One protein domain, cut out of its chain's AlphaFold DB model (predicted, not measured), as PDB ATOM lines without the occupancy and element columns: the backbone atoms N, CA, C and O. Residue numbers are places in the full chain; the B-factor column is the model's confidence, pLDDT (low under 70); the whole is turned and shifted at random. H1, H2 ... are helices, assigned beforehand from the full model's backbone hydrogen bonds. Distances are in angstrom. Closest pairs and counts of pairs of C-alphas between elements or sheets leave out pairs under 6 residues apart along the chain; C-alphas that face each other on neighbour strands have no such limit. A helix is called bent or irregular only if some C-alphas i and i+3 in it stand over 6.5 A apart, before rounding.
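AT A GLANCE: This is residues 2 to 67 of the 184 residues of an uncharacterized protein of bioreactor metagenome (UniProt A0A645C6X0). A long helix, H2, reaches out as an arm from a small body made by its own beginning, the shorter helix H1 and a long loop. H1 and H2 lie nearest each other close to their beginnings and spread from there like an open L, while the loop, residues 20 to 38, folds back from the end of H1 to the beginning of H2. The printed part has 66 residues, with two named helices, H1 then H2, and no named strand; the class is all helix. The whole is only just loose, close to extended, with a radius of gyration of the C-alphas of 15.9 A, and elongated, spanning 46 by 27 by 16 A.

IN THESE COORDINATES: H2, residues 39 to 64, is 34.7 A long, from C-alpha 39 at (58.213, -45.113, 22.334) to C-alpha 64 at (34.787, -69.928, 16.316). It has a kink of 35 degrees near residue 58. H2 is neither bent nor irregular, but only just: C-alphas 54 and 57 are 6.3 A apart. H1, residues 2 to 19, is 25.5 A long and begins at C-alpha 2 at (52.773, -47.938, 12.837).

HOW THE PARTS SIT: H2 and H1 only just touch, with 3 pairs of C-alphas within 8 A, through residues 42 to 45 of H2 and 4 to 5 of H1 alone. Their closest C-alphas, those of Ala 42 and Cys 5, are 6.5 A apart. Their lines are about perpendicular, at 75 degrees. In the link, residues 32 to 33 form a short antiparallel pairing with residues 37 to 38. Every O i to N i+4 pair of H1 is within hydrogen-bond range, and 19 of 22 in H2.

THE WHOLE: Residues 50 to 67, of which 50 to 64 belong to H2, stand free; the body without them spans 31 by 22 by 13 A. The two C-alphas farthest apart, those of Arg 30 and Leu 67, are 48.3 A apart. The link from H1 to H2 is long, with 19 residues, and the printed part has no cut. The mean pLDDT of the printed part is 76.6, and residues 21 to 37 and residue 39 are under 70.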
ATOM      1  N   LEU A   2      53.240 -49.178  13.478       72.12
ATOM      2  CA  LEU A   2      52.773 -47.938  12.837       72.12
ATOM      3  C   LEU A   2      51.263 -47.737  13.009       72.12
ATOM      4  O   LEU A   2      50.855 -46.725  13.560       72.12
ATOM      5  N   LEU A   3      50.451 -48.746  12.672       75.44
ATOM      6  CA  LEU A   3      48.991 -48.686  12.825       75.44
ATOM      7  C   LEU A   3      48.558 -48.347  14.262       75.44
ATOM      8  O   LEU A   3      47.726 -47.474  14.469       75.44
ATOM      9  N   THR A   4      49.157 -49.007  15.257       76.44
ATOM     10  CA  THR A   4      48.827 -48.813  16.677       76.44
ATOM     11  C   THR A   4      49.187 -47.407  17.154       76.44
ATOM     12  O   THR A   4      48.373 -46.778  17.820       76.44
ATOM     13  N   CYS A   5      50.346 -46.878  16.749       75.94
ATOM     14  CA  CYS A   5      50.744 -45.507  17.081       75.94
ATOM     15  C   CYS A   5      49.863 -44.467  16.371       75.94
ATOM     16  O   CYS A   5      49.533 -43.438  16.952       75.94
ATOM     17  N   THR A   6      49.466 -44.721  15.119       79.31
ATOM     18  CA  THR A   6      48.569 -43.827  14.373       79.31
ATOM     19  C   THR A   6      47.184 -43.780  15.007       79.31
ATOM     20  O   THR A   6      46.647 -42.691  15.187       79.31
ATOM     21  N   VAL A   7      46.621 -44.932  15.384       80.19
ATOM     22  CA  VAL A   7      45.327 -44.993  16.079       80.19
ATOM     23  C   VAL A   7      45.418 -44.292  17.431       80.19
ATOM     24  O   VAL A   7      44.598 -43.425  17.699       80.19
ATOM     25  N   GLU A   8      46.444 -44.575  18.239       79.25
ATOM     26  CA  GLU A   8      46.663 -43.901  19.527       79.25
ATOM     27  C   GLU A   8      46.738 -42.377  19.367       79.25
ATOM     28  O   GLU A   8      46.077 -41.639  20.098       79.25
ATOM     29  N   TYR A   9      47.479 -41.898  18.364       80.25
ATOM     30  CA  TYR A   9      47.596 -40.472  18.085       80.25
ATOM     31  C   TYR A   9      46.266 -39.847  17.643       80.25
ATOM     32  O   TYR A   9      45.886 -38.790  18.147       80.25
ATOM     33  N   ILE A  10      45.541 -40.484  16.717       80.88
ATOM     34  CA  ILE A  10      44.241 -39.986  16.248       80.88
ATOM     35  C   ILE A  10      43.247 -39.954  17.408       80.88
ATOM     36  O   ILE A  10      42.576 -38.942  17.593       80.88
ATOM     37  N   THR A  11      43.187 -41.015  18.214       78.69
ATOM     38  CA  THR A  11      42.315 -41.097  19.387       78.69
ATOM     39  C   THR A  11      42.672 -40.013  20.404       78.69
ATOM     40  O   THR A  11      41.777 -39.293  20.837       78.69
ATOM     41  N   ALA A  12      43.958 -39.794  20.704       76.94
ATOM     42  CA  ALA A  12      44.394 -38.702  21.579       76.94
ATOM     43  C   ALA A  12      43.916 -37.332  21.069       76.94
ATOM     44  O   ALA A  12      43.307 -36.567  21.811       76.94
ATOM     45  N   VAL A  13      44.135 -37.038  19.782       78.38
ATOM     46  CA  VAL A  13      43.740 -35.756  19.174       78.38
ATOM     47  C   VAL A  13      42.222 -35.587  19.141       78.38
ATOM     48  O   VAL A  13      41.718 -34.486  19.363       78.38
ATOM     49  N   LEU A  14      41.481 -36.653  18.849       77.81
ATOM     50  CA  LEU A  14      40.028 -36.618  18.750       77.81
ATOM     51  C   LEU A  14      39.396 -36.408  20.132       77.81
ATOM     52  O   LEU A  14      38.532 -35.545  20.267       77.81
ATOM     53  N   LEU A  15      39.877 -37.104  21.167       75.12
ATOM     54  CA  LEU A  15      39.412 -36.896  22.541       75.12
ATOM     55  C   LEU A  15      39.806 -35.510  23.075       75.12
ATOM     56  O   LEU A  15      38.973 -34.852  23.697       75.12
ATOM     57  N   GLU A  16      41.018 -35.027  22.785       79.94
ATOM     58  CA  GLU A  16      41.432 -33.661  23.139       79.94
ATOM     59  C   GLU A  16      40.532 -32.609  22.475       79.94
ATOM     60  O   GLU A  16      40.151 -31.634  23.119       79.94
ATOM     61  N   LYS A  17      40.162 -32.787  21.200       75.50
ATOM     62  CA  LYS A  17      39.297 -31.834  20.487       75.50
ATOM     63  C   LYS A  17      37.838 -31.893  20.927       75.50
ATOM     64  O   LYS A  17      37.199 -30.850  20.971       75.50
ATOM     65  N   LEU A  18      37.307 -33.081  21.213       72.56
ATOM     66  CA  LEU A  18      35.906 -33.240  21.611       72.56
ATOM     67  C   LEU A  18      35.655 -32.840  23.067       72.56
ATOM     68  O   LEU A  18      34.588 -32.318  23.374       72.56
ATOM     69  N   PHE A  19      36.620 -33.085  23.957       72.00
ATOM     70  CA  PHE A  19      36.421 -32.921  25.399       72.00
ATOM     71  C   PHE A  19      37.328 -31.872  26.034       72.00
ATOM     72  O   PHE A  19      37.225 -31.647  27.235       72.00
ATOM     73  N   HIS A  20      38.220 -31.237  25.264       71.62
ATOM     74  CA  HIS A  20      39.216 -30.282  25.770       71.62
ATOM     75  C   HIS A  20      40.038 -30.824  26.955       71.62
ATOM     76  O   HIS A  20      40.559 -30.064  27.767       71.62
ATOM     77  N   ALA A  21      40.171 -32.150  27.036       63.69
ATOM     78  CA  ALA A  21      40.798 -32.861  28.135       63.69
ATOM     79  C   ALA A  21      41.891 -33.791  27.604       63.69
ATOM     80  O   ALA A  21      41.710 -34.475  26.594       63.69
ATOM     81  N   LYS A  22      43.019 -33.835  28.317       67.56
ATOM     82  CA  LYS A  22      44.078 -34.819  28.085       67.56
ATOM     83  C   LYS A  22      43.826 -36.034  28.965       67.56
ATOM     84  O   LYS A  22      43.831 -35.923  30.186       67.56
ATOM     85  N   TRP A  23      43.618 -37.181  28.334       64.75
ATOM     86  CA  TRP A  23      43.315 -38.440  29.023       64.75
ATOM     87  C   TRP A  23      44.575 -39.167  29.493       64.75
ATOM     88  O   TRP A  23      44.542 -39.910  30.468       64.75
ATOM     89  N   TRP A  24      45.697 -38.922  28.824       69.88
ATOM     90  CA  TRP A  24      47.020 -39.369  29.228       69.88
ATOM     91  C   TRP A  24      48.039 -38.311  28.814       69.88
ATOM     92  O   TRP A  24      47.940 -37.728  27.735       69.88
ATOM     93  N   ASP A  25      49.009 -38.044  29.688       68.19
ATOM     94  CA  ASP A  25      50.083 -37.092  29.424       68.19
ATOM     95  C   ASP A  25      51.439 -37.786  29.591       68.19
ATOM     96  O   ASP A  25      51.879 -38.089  30.703       68.19
ATOM     97  N   TYR A  26      52.112 -38.048  28.469       66.25
ATOM     98  CA  TYR A  26      53.446 -38.649  28.447       66.25
ATOM     99  C   TYR A  26      54.569 -37.603  28.356       66.25
ATOM    100  O   TYR A  26      55.721 -37.976  28.117       66.25
ATOM    101  N   SER A  27      54.280 -36.312  28.580       64.31
ATOM    102  CA  SER A  27      55.242 -35.200  28.437       64.31
ATOM    103  C   SER A  27      56.507 -35.358  29.290       64.31
ATOM    104  O   SER A  27      57.561 -34.850  28.919       64.31
ATOM    105  N   HIS A  28      56.442 -36.105  30.396       60.59
ATOM    106  CA  HIS A  28      57.588 -36.355  31.279       60.59
ATOM    107  C   HIS A  28      58.537 -37.478  30.810       60.59
ATOM    108  O   HIS A  28      59.589 -37.681  31.419       60.59
ATOM    109  N   HIS A  29      58.219 -38.204  29.732       62.25
ATOM    110  CA  HIS A  29      59.071 -39.282  29.215       62.25
ATOM    111  C   HIS A  29      60.021 -38.778  28.123       62.25
ATOM    112  O   HIS A  29      59.589 -38.126  27.179       62.25
ATOM    113  N   ARG A  30      61.316 -39.124  28.212       54.72
ATOM    114  CA  ARG A  30      62.382 -38.601  27.324       54.72
ATOM    115  C   ARG A  30      62.234 -38.960  25.840       54.72
ATOM    116  O   ARG A  30      62.882 -38.338  25.008       54.72
ATOM    117  N   VAL A  31      61.416 -39.959  25.510       67.56
ATOM    118  CA  VAL A  31      61.215 -40.452  24.139       67.56
ATOM    119  C   VAL A  31      59.721 -40.434  23.801       67.56
ATOM    120  O   VAL A  31      59.103 -41.467  23.531       67.56
ATOM    121  N   ASN A  32      59.121 -39.246  23.904       67.94
ATOM    122  CA  ASN A  32      57.729 -38.990  23.541       67.94
ATOM    123  C   ASN A  32      57.642 -38.178  22.238       67.94
ATOM    124  O   ASN A  32      58.524 -37.379  21.928       67.94
ATOM    125  N   PHE A  33      56.562 -38.377  21.488       63.06
ATOM    126  CA  PHE A  33      56.184 -37.519  20.374       63.06
ATOM    127  C   PHE A  33      55.012 -36.636  20.816       63.06
ATOM    128  O   PHE A  33      53.901 -37.125  21.045       63.06
ATOM    129  N   GLN A  34      55.282 -35.336  20.978       60.81
ATOM    130  CA  GLN A  34      54.313 -34.307  21.394       60.81
ATOM    131  C   GLN A  34      53.554 -34.622  22.703       60.81
ATOM    132  O   GLN A  34      52.430 -34.160  22.885       60.81
ATOM    133  N   GLY A  35      54.122 -35.436  23.602       60.53
ATOM    134  CA  GLY A  35      53.466 -35.866  24.846       60.53
ATOM    135  C   GLY A  35      52.267 -36.812  24.671       60.53
ATOM    136  O   GLY A  35      51.655 -37.185  25.668       60.53
ATOM    137  N   ARG A  36      51.943 -37.226  23.435       67.00
ATOM    138  CA  ARG A  36      50.752 -38.036  23.099       67.00
ATOM    139  C   ARG A  36      51.059 -39.509  22.851       67.00
ATOM    140  O   ARG A  36      50.258 -40.357  23.222       67.00
ATOM    141  N   VAL A  37      52.213 -39.805  22.247       67.00
ATOM    142  CA  VAL A  37      52.689 -41.174  21.975       67.00
ATOM    143  C   VAL A  37      54.080 -41.341  22.581       67.00
ATOM    144  O   VAL A  37      54.943 -40.479  22.413       67.00
ATOM    145  N   CYS A  38      54.310 -42.443  23.291       74.25
ATOM    146  CA  CYS A  38      55.593 -42.778  23.910       74.25
ATOM    147  C   CYS A  38      56.204 -44.004  23.223       74.25
ATOM    148  O   CYS A  38      55.507 -44.983  22.965       74.25
ATOM    149  N   LEU A  39      57.517 -43.990  22.976       69.56
ATOM    150  CA  LEU A  39      58.213 -45.113  22.334       69.56
ATOM    151  C   LEU A  39      58.156 -46.392  23.193       69.56
ATOM    152  O   LEU A  39      58.036 -47.492  22.662       69.56
ATOM    153  N   LEU A  40      58.140 -46.250  24.522       70.00
ATOM    154  CA  LEU A  40      57.946 -47.366  25.455       70.00
ATOM    155  C   LEU A  40      56.524 -47.938  25.360       70.00
ATOM    156  O   LEU A  40      56.357 -49.155  25.313       70.00
ATOM    157  N   GLY A  41      55.516 -47.068  25.240       72.69
ATOM    158  CA  GLY A  41      54.134 -47.475  24.976       72.69
ATOM    159  C   GLY A  41      54.020 -48.244  23.661       72.69
ATOM    160  O   GLY A  41      53.457 -49.335  23.634       72.69
ATOM    161  N   ALA A  42      54.662 -47.748  22.599       75.94
ATOM    162  CA  ALA A  42      54.714 -48.439  21.316       75.94
ATOM    163  C   ALA A  42      55.298 -49.854  21.456       75.94
ATOM    164  O   ALA A  42      54.676 -50.803  20.985       75.94
ATOM    165  N   VAL A  43      56.432 -50.023  22.152       79.38
ATOM    166  CA  VAL A  43      57.060 -51.336  22.410       79.38
ATOM    167  C   VAL A  43      56.121 -52.280  23.162       79.38
ATOM    168  O   VAL A  43      55.947 -53.423  22.736       79.38
ATOM    169  N   VAL A  44      55.470 -51.803  24.227       83.00
ATOM    170  CA  VAL A  44      54.508 -52.594  25.011       83.00
ATOM    171  C   VAL A  44      53.327 -53.028  24.145       83.00
ATOM    172  O   VAL A  44      53.016 -54.217  24.095       83.00
ATOM    173  N   PHE A  45      52.717 -52.107  23.392       81.75
ATOM    174  CA  PHE A  45      51.628 -52.437  22.471       81.75
ATOM    175  C   PHE A  45      52.069 -53.391  21.363       81.75
ATOM    176  O   PHE A  45      51.294 -54.254  20.957       81.75
ATOM    177  N   GLY A  46      53.309 -53.292  20.885       83.06
ATOM    178  CA  GLY A  46      53.877 -54.253  19.942       83.06
ATOM    179  C   GLY A  46      53.973 -55.649  20.505       83.06
ATOM    180  O   GLY A  46      53.514 -56.596  19.874       83.06
ATOM    181  N   PHE A  47      54.549 -55.767  21.697       86.56
ATOM    182  CA  PHE A  47      54.687 -57.042  22.377       86.56
ATOM    183  C   PHE A  47      53.317 -57.673  22.670       86.56
ATOM    184  O   PHE A  47      53.090 -58.834  22.335       86.56
ATOM    185  N   LEU A  48      52.370 -56.885  23.186       85.50
ATOM    186  CA  LEU A  48      50.979 -57.306  23.384       85.50
ATOM    187  C   LEU A  48      50.301 -57.723  22.077       85.50
ATOM    188  O   LEU A  48      49.609 -58.734  22.059       85.50
ATOM    189  N   SER A  49      50.528 -57.001  20.976       85.19
ATOM    190  CA  SER A  49      49.981 -57.369  19.661       85.19
ATOM    191  C   SER A  49      50.501 -58.733  19.204       85.19
ATOM    192  O   SER A  49      49.731 -59.553  18.707       85.19
ATOM    193  N   VAL A  50      51.795 -59.008  19.403       87.62
ATOM    194  CA  VAL A  50      52.394 -60.310  19.075       87.62
ATOM    195  C   VAL A  50      51.812 -61.416  19.956       87.62
ATOM    196  O   VAL A  50      51.449 -62.469  19.434       87.62
ATOM    197  N   LEU A  51      51.675 -61.186  21.266       88.62
ATOM    198  CA  LEU A  51      51.030 -62.139  22.175       88.62
ATOM    199  C   LEU A  51      49.582 -62.425  21.767       88.62
ATOM    200  O   LEU A  51      49.168 -63.582  21.719       88.62
ATOM    201  N   LEU A  52      48.827 -61.384  21.427       88.50
ATOM    202  CA  LEU A  52      47.433 -61.496  21.018       88.50
ATOM    203  C   LEU A  52      47.298 -62.331  19.742       88.50
ATOM    204  O   LEU A  52      46.503 -63.264  19.703       88.50
ATOM    205  N   ILE A  53      48.122 -62.075  18.726       88.38
ATOM    206  CA  ILE A  53      48.083 -62.841  17.473       88.38
ATOM    207  C   ILE A  53      48.569 -64.281  17.683       88.38
ATOM    208  O   ILE A  53      48.023 -65.210  17.099       88.38
ATOM    209  N   LYS A  54      49.593 -64.500  18.513       87.75
ATOM    210  CA  LYS A  54      50.203 -65.828  18.652       87.75
ATOM    211  C   LYS A  54      49.445 -66.758  19.599       87.75
ATOM    212  O   LYS A  54      49.489 -67.964  19.394       87.75
ATOM    213  N   TYR A  55      48.774 -66.222  20.618       87.75
ATOM    214  CA  TYR A  55      48.125 -67.026  21.661       87.75
ATOM    215  C   TYR A  55      46.610 -66.841  21.705       87.75
ATOM    216  O   TYR A  55      45.880 -67.825  21.783       87.75
ATOM    217  N   ILE A  56      46.120 -65.602  21.615       86.44
ATOM    218  CA  ILE A  56      44.680 -65.327  21.726       86.44
ATOM    219  C   ILE A  56      43.967 -65.681  20.419       86.44
ATOM    220  O   ILE A  56      42.956 -66.377  20.443       86.44
ATOM    221  N   HIS A  57      44.509 -65.273  19.270       88.19
ATOM    222  CA  HIS A  57      43.910 -65.556  17.965       88.19
ATOM    223  C   HIS A  57      43.693 -67.056  17.692       88.19
ATOM    224  O   HIS A  57      42.580 -67.400  17.301       88.19
ATOM    225  N   PRO A  58      44.661 -67.981  17.890       87.50
ATOM    226  CA  PRO A  58      44.400 -69.404  17.657       87.50
ATOM    227  C   PRO A  58      43.378 -69.990  18.636       87.50
ATOM    228  O   PRO A  58      42.602 -70.854  18.238       87.50
ATOM    229  N   PHE A  59      43.328 -69.510  19.883       87.12
ATOM    230  CA  PHE A  59      42.319 -69.940  20.853       87.12
ATOM    231  C   PHE A  59      40.908 -69.513  20.430       87.12
ATOM    232  O   PHE A  59      39.993 -70.333  20.392       87.12
ATOM    233  N   VAL A  60      40.745 -68.244  20.047       85.44
ATOM    234  CA  VAL A  60      39.468 -67.722  19.542       85.44
ATOM    235  C   VAL A  60      39.087 -68.422  18.240       85.44
ATOM    236  O   VAL A  60      37.957 -68.873  18.117       85.44
ATOM    237  N   GLY A  61      40.038 -68.603  17.319       83.75
ATOM    238  CA  GLY A  61      39.836 -69.322  16.061       83.75
ATOM    239  C   GLY A  61      39.351 -70.759  16.267       83.75
ATOM    240  O   GLY A  61      38.429 -71.208  15.591       83.75
ATOM    241  N   ALA A  62      39.918 -71.475  17.241       84.81
ATOM    242  CA  ALA A  62      39.484 -72.826  17.586       84.81
ATOM    243  C   ALA A  62      38.056 -72.867  18.159       84.81
ATOM    244  O   ALA A  62      37.342 -73.844  17.938       84.81
ATOM    245  N   LEU A  63      37.632 -71.822  18.876       82.62
ATOM    246  CA  LEU A  63      36.271 -71.698  19.400       82.62
ATOM    247  C   LEU A  63      35.273 -71.315  18.296       82.62
ATOM    248  O   LEU A  63      34.188 -71.881  18.220       82.62
ATOM    249  N   THR A  64      35.649 -70.389  17.412       84.44
ATOM    250  CA  THR A  64      34.787 -69.928  16.316       84.44
ATOM    251  C   THR A  64      34.612 -70.979  15.227       84.44
ATOM    252  O   THR A  64      33.526 -71.080  14.675       84.44
ATOM    253  N   ASN A  65      35.625 -71.811  14.967       82.88
ATOM    254  CA  ASN A  65      35.540 -72.901  13.986       82.88
ATOM    255  C   ASN A  65      34.571 -74.027  14.393       82.88
ATOM    256  O   ASN A  65      34.238 -74.869  13.565       82.88
ATOM    257  N   GLN A  66      34.133 -74.071  15.657       86.12
ATOM    258  CA  GLN A  66      33.118 -75.022  16.131       86.12
ATOM    259  C   GLN A  66      31.685 -74.515  15.911       86.12
ATOM    260  O   GLN A  66      30.732 -75.276  16.077       86.12
ATOM    261  N   LEU A  67      31.519 -73.238  15.558       84.25
ATOM    262  CA  LEU A  67      30.227 -72.599  15.354       84.25
ATOM    263  C   LEU A  67      29.911 -72.506  13.853       84.25
ATOM    264  O   LEU A  67      30.807 -72.253  13.053       84.25
TER     265      LEU A  67